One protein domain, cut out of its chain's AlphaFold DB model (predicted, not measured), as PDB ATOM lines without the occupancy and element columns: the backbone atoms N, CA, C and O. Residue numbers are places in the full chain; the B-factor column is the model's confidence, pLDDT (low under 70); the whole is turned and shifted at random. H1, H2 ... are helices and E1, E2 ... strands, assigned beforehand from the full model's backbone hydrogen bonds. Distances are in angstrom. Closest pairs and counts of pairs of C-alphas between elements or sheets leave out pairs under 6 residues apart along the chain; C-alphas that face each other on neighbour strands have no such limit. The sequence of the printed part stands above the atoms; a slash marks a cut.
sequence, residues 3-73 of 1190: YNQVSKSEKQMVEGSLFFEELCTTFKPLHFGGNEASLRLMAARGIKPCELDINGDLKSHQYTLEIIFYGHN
ATOM      1  N   TYR A   3     212.596 183.074 130.935       80.56
ATOM      2  CA  TYR A   3     213.945 182.527 131.107       80.56
ATOM      3  C   TYR A   3     215.037 183.409 130.486       80.56
ATOM      4  O   TYR A   3     214.819 184.114 129.499       80.56
ATOM      5  N   ASN A   4     216.234 183.328 131.067       81.44
ATOM      6  CA  ASN A   4     217.493 183.827 130.530       81.44
ATOM      7  C   ASN A   4     218.282 182.652 129.944       81.44
ATOM      8  O   ASN A   4     218.527 181.660 130.629       81.44
ATOM      9  N   GLN A   5     218.692 182.740 128.683       79.62
ATOM     10  CA  GLN A   5     219.536 181.715 128.077       79.62
ATOM     11  C   GLN A   5     221.010 182.044 128.325       79.62
ATOM     12  O   GLN A   5     221.582 182.896 127.652       79.62
ATOM     13  N   VAL A   6     221.624 181.364 129.295       78.00
ATOM     14  CA  VAL A   6     223.017 181.611 129.703       78.00
ATOM     15  C   VAL A   6     223.995 180.981 128.711       78.00
ATOM     16  O   VAL A   6     225.040 181.556 128.407       78.00
ATOM     17  N   SER A   7     223.655 179.809 128.176       78.44
ATOM     18  CA  SER A   7     224.435 179.122 127.145       78.44
ATOM     19  C   SER A   7     223.518 178.354 126.189       78.44
ATOM     20  O   SER A   7     222.299 178.314 126.361       78.44
ATOM     21  N   LYS A   8     224.081 177.722 125.149       78.31
ATOM     22  CA  LYS A   8     223.288 176.846 124.267       78.31
ATOM     23  C   LYS A   8     222.637 175.683 125.034       78.31
ATOM     24  O   LYS A   8     221.584 175.226 124.606       78.31
ATOM     25  N   SER A   9     223.226 175.248 126.149       81.94
ATOM     26  CA  SER A   9     222.755 174.126 126.970       81.94
ATOM     27  C   SER A   9     222.071 174.537 128.279       81.94
ATOM     28  O   SER A   9     221.413 173.704 128.890       81.94
ATOM     29  N   GLU A  10     222.195 175.793 128.717       81.56
ATOM     30  CA  GLU A  10     221.723 176.244 130.031       81.56
ATOM     31  C   GLU A  10     220.736 177.411 129.911       81.56
ATOM     32  O   GLU A  10     221.049 178.474 129.361       81.56
ATOM     33  N   LYS A  11     219.539 177.213 130.469       82.94
ATOM     34  CA  LYS A  11     218.503 178.238 130.615       82.94
ATOM     35  C   LYS A  11     218.225 178.437 132.099       82.94
ATOM     36  O   LYS A  11     217.868 177.492 132.794       82.94
ATOM     37  N   GLN A  12     218.365 179.667 132.567       79.94
ATOM     38  CA  GLN A  12     218.041 180.063 133.927       79.94
ATOM     39  C   GLN A  12     216.624 180.636 133.954       79.94
ATOM     40  O   GLN A  12     216.306 181.562 133.212       79.94
ATOM     41  N   MET A  13     215.762 180.087 134.805       79.44
ATOM     42  CA  MET A  13     214.429 180.636 135.039       79.44
ATOM     43  C   MET A  13     214.552 181.957 135.805       79.44
ATOM     44  O   MET A  13     215.257 182.016 136.812       79.44
ATOM     45  N   VAL A  14     213.902 183.008 135.309       75.50
ATOM     46  CA  VAL A  14     213.994 184.360 135.885       75.50
ATOM     47  C   VAL A  14     212.700 184.727 136.597       75.50
ATOM     48  O   VAL A  14     212.732 185.146 137.748       75.50
ATOM     49  N   GLU A  15     211.561 184.518 135.940       77.06
ATOM     50  CA  GLU A  15     210.249 184.816 136.505       77.06
ATOM     51  C   GLU A  15     209.256 183.716 136.125       77.06
ATOM     52  O   GLU A  15     209.230 183.226 134.995       77.06
ATOM     53  N   GLY A  16     208.432 183.294 137.075       76.25
ATOM     54  CA  GLY A  16     207.409 182.285 136.854       76.25
ATOM     55  C   GLY A  16     206.127 182.687 137.545       76.25
ATOM     56  O   GLY A  16     206.060 182.675 138.768       76.25
ATOM     57  N   SER A  17     205.108 183.008 136.761       73.75
ATOM     58  CA  SER A  17     203.731 183.085 137.226       73.75
ATOM     59  C   SER A  17     203.001 181.805 136.831       73.75
ATOM     60  O   SER A  17     203.137 181.313 135.708       73.75
ATOM     61  N   LEU A  18     202.268 181.245 137.790       76.44
ATOM     62  CA  LEU A  18     201.339 180.141 137.587       76.44
ATOM     63  C   LEU A  18     199.937 180.740 137.623       76.44
ATOM     64  O   LEU A  18     199.531 181.297 138.644       76.44
ATOM     65  N   PHE A  19     199.231 180.659 136.503       70.19
ATOM     66  CA  PHE A  19     197.837 181.065 136.410       70.19
ATOM     67  C   PHE A  19     196.976 179.806 136.372       70.19
ATOM     68  O   PHE A  19     197.282 178.869 135.639       70.19
ATOM     69  N   PHE A  20     195.928 179.779 137.190       71.25
ATOM     70  CA  PHE A  20     194.929 178.715 137.177       71.25
ATOM     71  C   PHE A  20     193.742 179.217 136.351       71.25
ATOM     72  O   PHE A  20     193.083 180.167 136.772       71.25
ATOM     73  N   GLU A  21     193.510 178.636 135.172       68.19
ATOM     74  CA  GLU A  21     192.413 179.050 134.279       68.19
ATOM     75  C   GLU A  21     191.037 178.651 134.828       68.19
ATOM     76  O   GLU A  21     190.107 179.457 134.807       68.19
ATOM     77  N   GLU A  22     190.918 177.453 135.406       71.69
ATOM     78  CA  GLU A  22     189.679 176.955 136.005       71.69
ATOM     79  C   GLU A  22     189.860 176.745 137.511       71.69
ATOM     80  O   GLU A  22     190.403 175.745 137.981       71.69
ATOM     81  N   LEU A  23     189.416 177.725 138.298       74.62
ATOM     82  CA  LEU A  23     189.366 177.611 139.752       74.62
ATOM     83  C   LEU A  23     188.032 176.991 140.157       74.62
ATOM     84  O   LEU A  23     186.968 177.570 139.917       74.62
ATOM     85  N   CYS A  24     188.095 175.851 140.836       78.69
ATOM     86  CA  CYS A  24     186.930 175.243 141.453       78.69
ATOM     87  C   CYS A  24     187.176 174.917 142.932       78.69
ATOM     88  O   CYS A  24     188.299 174.629 143.350       78.69
ATOM     89  N   THR A  25     186.139 175.013 143.767       80.50
ATOM     90  CA  THR A  25     186.240 174.711 145.200       80.50
ATOM     91  C   THR A  25     185.930 173.251 145.477       80.50
ATOM     92  O   THR A  25     184.948 172.722 144.961       80.50
ATOM     93  N   THR A  26     186.668 172.643 146.405       80.75
ATOM     94  CA  THR A  26     186.383 171.290 146.914       80.75
ATOM     95  C   THR A  26     185.154 171.227 147.826       80.75
ATOM     96  O   THR A  26     184.740 170.141 148.230       80.75
ATOM     97  N   PHE A  27     184.547 172.372 148.164       81.56
ATOM     98  CA  PHE A  27     183.276 172.394 148.877       81.56
ATOM     99  C   PHE A  27     182.183 171.770 148.014       81.56
ATOM    100  O   PHE A  27     181.942 172.210 146.889       81.56
ATOM    101  N   LYS A  28     181.507 170.762 148.568       79.56
ATOM    102  CA  LYS A  28     180.374 170.111 147.911       79.56
ATOM    103  C   LYS A  28     179.274 171.147 147.643       79.56
ATOM    104  O   LYS A  28     179.090 172.035 148.473       79.56
ATOM    105  N   PRO A  29     178.539 171.075 146.524       79.06
ATOM    106  CA  PRO A  29     177.378 171.925 146.296       79.06
ATOM    107  C   PRO A  29     176.235 171.548 147.257       79.06
ATOM    108  O   PRO A  29     176.242 170.468 147.854       79.06
ATOM    109  N   LEU A  30     175.241 172.432 147.423       77.44
ATOM    110  CA  LEU A  30     174.176 172.282 148.437       77.44
ATOM    111  C   LEU A  30     173.465 170.917 148.386       77.44
ATOM    112  O   LEU A  30     173.113 170.365 149.423       77.44
ATOM    113  N   HIS A  31     173.289 170.361 147.186       77.69
ATOM    114  CA  HIS A  31     172.588 169.095 146.938       77.69
ATOM    115  C   HIS A  31     173.318 167.864 147.510       77.69
ATOM    116  O   HIS A  31     172.690 166.834 147.720       77.69
ATOM    117  N   PHE A  32     174.618 167.982 147.806       75.44
ATOM    118  CA  PHE A  32     175.446 166.949 148.444       75.44
ATOM    119  C   PHE A  32     175.837 167.319 149.894       75.44
ATOM    120  O   PHE A  32     176.828 166.812 150.420       75.44
ATOM    121  N   GLY A  33     175.086 168.221 150.543       76.50
ATOM    122  CA  GLY A  33     175.285 168.593 151.953       76.50
ATOM    123  C   GLY A  33     176.352 169.666 152.208       76.50
ATOM    124  O   GLY A  33     176.894 169.749 153.308       76.50
ATOM    125  N   GLY A  34     176.687 170.480 151.204       77.69
ATOM    126  CA  GLY A  34     177.652 171.577 151.334       77.69
ATOM    127  C   GLY A  34     177.182 172.756 152.191       77.69
ATOM    128  O   GLY A  34     176.008 173.121 152.174       77.69
ATOM    129  N   ASN A  35     178.114 173.410 152.894       81.38
ATOM    130  CA  ASN A  35     177.824 174.600 153.701       81.38
ATOM    131  C   ASN A  35     177.528 175.829 152.812       81.38
ATOM    132  O   ASN A  35     178.406 176.342 152.112       81.38
ATOM    133  N   GLU A  36     176.292 176.326 152.882       78.19
ATOM    134  CA  GLU A  36     175.772 177.438 152.076       78.19
ATOM    135  C   GLU A  36     176.542 178.755 152.274       78.19
ATOM    136  O   GLU A  36     176.779 179.488 151.311       78.19
ATOM    137  N   ALA A  37     176.993 179.048 153.498       81.69
ATOM    138  CA  ALA A  37     177.736 180.275 153.787       81.69
ATOM    139  C   ALA A  37     179.107 180.286 153.090       81.69
ATOM    140  O   ALA A  37     179.521 181.296 152.516       81.69
ATOM    141  N   SER A  38     179.790 179.140 153.093       80.06
ATOM    142  CA  SER A  38     181.097 178.960 152.455       80.06
ATOM    143  C   SER A  38     180.989 179.022 150.930       80.06
ATOM    144  O   SER A  38     181.803 179.677 150.282       80.06
ATOM    145  N   LEU A  39     179.949 178.408 150.357       79.88
ATOM    146  CA  LEU A  39     179.678 178.442 148.918       79.88
ATOM    147  C   LEU A  39     179.328 179.849 148.423       79.88
ATOM    148  O   LEU A  39     179.824 180.261 147.379       79.88
ATOM    149  N   ARG A  40     178.543 180.628 149.183       79.00
ATOM    150  CA  ARG A  40     178.258 182.037 148.852       79.00
ATOM    151  C   ARG A  40     179.510 182.906 148.892       79.00
ATOM    152  O   ARG A  40     179.701 183.735 148.006       79.00
ATOM    153  N   LEU A  41     180.377 182.703 149.886       84.19
ATOM    154  CA  LEU A  41     181.641 183.434 150.003       84.19
ATOM    155  C   LEU A  41     182.573 183.140 148.819       84.19
ATOM    156  O   LEU A  41     183.215 184.051 148.299       84.19
ATOM    157  N   MET A  42     182.621 181.885 148.371       81.56
ATOM    158  CA  MET A  42     183.438 181.480 147.224       81.56
ATOM    159  C   MET A  42     182.832 181.920 145.887       81.56
ATOM    160  O   MET A  42     183.561 182.415 145.026       81.56
ATOM    161  N   ALA A  43     181.505 181.879 145.750       79.00
ATOM    162  CA  ALA A  43     180.798 182.421 144.593       79.00
ATOM    163  C   ALA A  43     180.975 183.945 144.461       79.00
ATOM    164  O   ALA A  43     181.157 184.440 143.352       79.00
ATOM    165  N   ALA A  44     181.019 184.689 145.575       83.00
ATOM    166  CA  ALA A  44     181.334 186.124 145.577       83.00
ATOM    167  C   ALA A  44     182.768 186.430 145.102       83.00
ATOM    168  O   ALA A  44     183.047 187.536 144.646       83.00
ATOM    169  N   ARG A  45     183.672 185.445 145.178       80.88
ATOM    170  CA  ARG A  45     185.032 185.499 144.619       80.88
ATOM    171  C   ARG A  45     185.123 184.919 143.201       80.88
ATOM    172  O   ARG A  45     186.224 184.816 142.673       80.88
ATOM    173  N   GLY A  46     183.995 184.543 142.591       77.75
ATOM    174  CA  GLY A  46     183.925 183.997 141.232       77.75
ATOM    175  C   GLY A  46     184.295 182.515 141.099       77.75
ATOM    176  O   GLY A  46     184.490 182.054 139.979       77.75
ATOM    177  N   ILE A  47     184.387 181.760 142.201       83.62
ATOM    178  CA  ILE A  47     184.847 180.361 142.207       83.62
ATOM    179  C   ILE A  47     183.649 179.417 142.396       83.62
ATOM    180  O   ILE A  47     182.911 179.538 143.377       83.62
ATOM    181  N   LYS A  48     183.448 178.470 141.469       83.00
ATOM    182  CA  LYS A  48     182.348 177.481 141.510       83.00
ATOM    183  C   LYS A  48     182.798 176.149 142.137       83.00
ATOM    184  O   LYS A  48     183.993 175.879 142.162       83.00
ATOM    185  N   PRO A  49     181.892 175.294 142.645       79.88
ATOM    186  CA  PRO A  49     182.241 173.939 143.082       79.88
ATOM    187  C   PRO A  49     182.814 173.099 141.938       79.88
ATOM    188  O   PRO A  49     182.354 173.227 140.804       79.88
ATOM    189  N   CYS A  50     183.793 172.242 142.232       82.38
ATOM    190  CA  CYS A  50     184.315 171.283 141.254       82.38
ATOM    191  C   CYS A  50     183.250 170.244 140.869       82.38
ATOM    192  O   CYS A  50     182.357 169.945 141.664       82.38
ATOM    193  N   GLU A  51     183.366 169.664 139.672       81.00
ATOM    194  CA  GLU A  51     182.496 168.559 139.261       81.00
ATOM    195  C   GLU A  51     182.667 167.355 140.200       81.00
ATOM    196  O   GLU A  51     183.787 166.953 140.533       81.00
ATOM    197  N   LEU A  52     181.544 166.782 140.630       80.44
ATOM    198  CA  LEU A  52     181.497 165.622 141.515       80.44
ATOM    199  C   LEU A  52     180.959 164.399 140.765       80.44
ATOM    200  O   LEU A  52     180.148 164.535 139.849       80.44
ATOM    201  N   ASP A  53     181.415 163.216 141.164       77.94
ATOM    202  CA  ASP A  53     180.874 161.929 140.735       77.94
ATOM    203  C   ASP A  53     179.524 161.639 141.426       77.94
ATOM    204  O   ASP A  53     179.124 162.334 142.365       77.94
ATOM    205  N   ILE A  54     178.819 160.591 140.995       78.12
ATOM    206  CA  ILE A  54     177.478 160.204 141.474       78.12
ATOM    207  C   ILE A  54     177.456 159.973 143.003       78.12
ATOM    208  O   ILE A  54     176.437 160.206 143.652       78.12
ATOM    209  N   ASN A  55     178.599 159.606 143.593       75.94
ATOM    210  CA  ASN A  55     178.774 159.383 145.034       75.94
ATOM    211  C   ASN A  55     179.123 160.659 145.836       75.94
ATOM    212  O   ASN A  55     179.278 160.606 147.056       75.94
ATOM    213  N   GLY A  56     179.238 161.819 145.179       70.44
ATOM    214  CA  GLY A  56     179.563 163.098 145.819       70.44
ATOM    215  C   GLY A  56     181.051 163.298 146.140       70.44
ATOM    216  O   GLY A  56     181.372 164.160 146.967       70.44
ATOM    217  N   ASP A  57     181.935 162.517 145.516       76.75
ATOM    218  CA  ASP A  57     183.393 162.689 145.528       76.75
ATOM    219  C   ASP A  57     183.859 163.468 144.291       76.75
ATOM    220  O   ASP A  57     183.110 163.612 143.328       76.75
ATOM    221  N   LEU A  58     185.075 164.018 144.307       78.56
ATOM    222  CA  LEU A  58     185.604 164.794 143.178       78.56
ATOM    223  C   LEU A  58     185.740 163.910 141.931       78.56
ATOM    224  O   LEU A  58     186.413 162.884 141.971       78.56
ATOM    225  N   LYS A  59     185.137 164.338 140.813       76.81
ATOM    226  CA  LYS A  59     185.091 163.575 139.552       76.81
ATOM    227  C   LYS A  59     186.483 163.295 138.975       76.81
ATOM    228  O   LYS A  59     186.710 162.251 138.372       76.81
ATOM    229  N   SER A  60     187.429 164.212 139.169       74.12
ATOM    230  CA  SER A  60     188.829 164.020 138.790       74.12
ATOM    231  C   SER A  60     189.762 164.861 139.656       74.12
ATOM    232  O   SER A  60     189.535 166.050 139.856       74.12
ATOM    233  N   HIS A  61     190.866 164.259 140.094       74.25
ATOM    234  CA  HIS A  61     191.995 164.967 140.716       74.25
ATOM    235  C   HIS A  61     193.086 165.356 139.705       74.25
ATOM    236  O   HIS A  61     194.137 165.871 140.086       74.25
ATOM    237  N   GLN A  62     192.870 165.056 138.424       72.88
ATOM    238  CA  GLN A  62     193.820 165.343 137.358       72.88
ATOM    239  C   GLN A  62     193.783 166.834 137.027       72.88
ATOM    240  O   GLN A  62     192.712 167.414 136.880       72.88
ATOM    241  N   TYR A  63     194.959 167.441 136.907       70.19
ATOM    242  CA  TYR A  63     195.127 168.809 136.436       70.19
ATOM    243  C   TYR A  63     196.123 168.809 135.280       70.19
ATOM    244  O   TYR A  63     197.107 168.066 135.292       70.19
ATOM    245  N   THR A  64     195.874 169.643 134.276       75.19
ATOM    246  CA  THR A  64     196.787 169.868 133.154       75.19
ATOM    247  C   THR A  64     197.617 171.114 133.437       75.19
ATOM    248  O   THR A  64     197.096 172.224 133.487       75.19
ATOM    249  N   LEU A  65     198.920 170.933 133.663       77.12
ATOM    250  CA  LEU A  65     199.857 172.041 133.833       77.12
ATOM    251  C   LEU A  65     200.455 172.417 132.473       77.12
ATOM    252  O   LEU A  65     201.367 171.744 131.989       77.12
ATOM    253  N   GLU A  66     199.980 173.508 131.878       79.88
ATOM    254  CA  GLU A  66     200.588 174.075 130.673       79.88
ATOM    255  C   GLU A  66     201.690 175.074 131.039       79.88
ATOM    256  O   GLU A  66     201.456 176.107 131.669       79.88
ATOM    257  N   ILE A  67     202.929 174.764 130.646       78.38
ATOM    258  CA  ILE A  67     204.081 175.636 130.883       78.38
ATOM    259  C   ILE A  67     204.512 176.283 129.570       78.38
ATOM    260  O   ILE A  67     205.139 175.651 128.723       78.38
ATOM    261  N   ILE A  68     204.250 177.584 129.445       80.06
ATOM    262  CA  ILE A  68     204.710 178.386 128.308       80.06
ATOM    263  C   ILE A  68     206.009 179.108 128.685       80.06
ATOM    264  O   ILE A  68     206.062 179.870 129.660       80.06
ATOM    265  N   PHE A  69     207.063 178.885 127.896       80.00
ATOM    266  CA  PHE A  69     208.354 179.557 128.043       80.00
ATOM    267  C   PHE A  69     208.490 180.710 127.048       80.00
ATOM    268  O   PHE A  69     208.394 180.501 125.843       80.00
ATOM    269  N   TYR A  70     208.804 181.907 127.542       82.44
ATOM    270  CA  TYR A  70     209.179 183.051 126.710       82.44
ATOM    271  C   TYR A  70     210.538 183.602 127.151       82.44
ATOM    272  O   TYR A  70     210.857 183.654 128.339       82.44
ATOM    273  N   GLY A  71     211.377 183.984 126.188       82.00
ATOM    274  CA  GLY A  71     212.652 184.638 126.480       82.00
ATOM    275  C   GLY A  71     212.419 186.091 126.884       82.00
ATOM    276  O   GLY A  71     211.648 186.794 126.231       82.00
ATOM    277  N   HIS A  72     213.075 186.557 127.946       82.31
ATOM    278  CA  HIS A  72     213.020 187.976 128.293       82.31
ATOM    279  C   HIS A  72     213.927 188.827 127.405       82.31
ATOM    280  O   HIS A  72     214.992 188.394 126.966       82.31
ATOM    281  N   ASN A  73     213.500 190.071 127.172       84.31
ATOM    282  CA  ASN A  73     214.286 191.046 126.430       84.31
ATOM    283  C   ASN A  73     215.550 191.434 127.217       84.31
ATOM    284  O   ASN A  73     215.547 191.453 128.450       84.31
TER     285      ASN A  73
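Overview. This is residues 3 to 73 of the 1190 residues of a protein of Corethron hystrix (UniProt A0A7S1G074). With little regular structure, this is a long rod: a small hairpin of strands E1 and E2 at one end, a looped head holding helix H1 at the other, and two long unnamed runs of chain between them, one out and one back. The 71 printed residues have the order E1, E2, H1 and mixed class, with under half in named elements; the sheet is antiparallel. The whole is extended, radius of gyration of the C-alphas 18.9 A, spanning 56 by 25 by 11 A.

Arrangement. Look first at E1, residues 3 to 5, and E2, residues 11 to 15: a hairpin, antiparallel at 152 degrees, with N 4 and O 12 2.8 A apart, within hydrogen-bond range. H1, residues 36 to 44, is apart from E1; its every O i to N i+4 pair is within hydrogen-bond range. Residues 24 to 25 pair with 48 to 49, parallel.

Along the chain. Find C-alpha 3 at (213.945, 182.527, 131.107), where E1 begins its 6.4 A. E2 runs 12.1 A. H1 runs 12.2 A to C-alpha 44 at (181.334, 186.124, 145.577).

Size, cuts and confidence. The farthest C-alphas, Ser 7 and His 31, are 56.4 A apart. The printed part has no cut; the E2 to H1 link is long. Only residue 21 is under pLDDT 70.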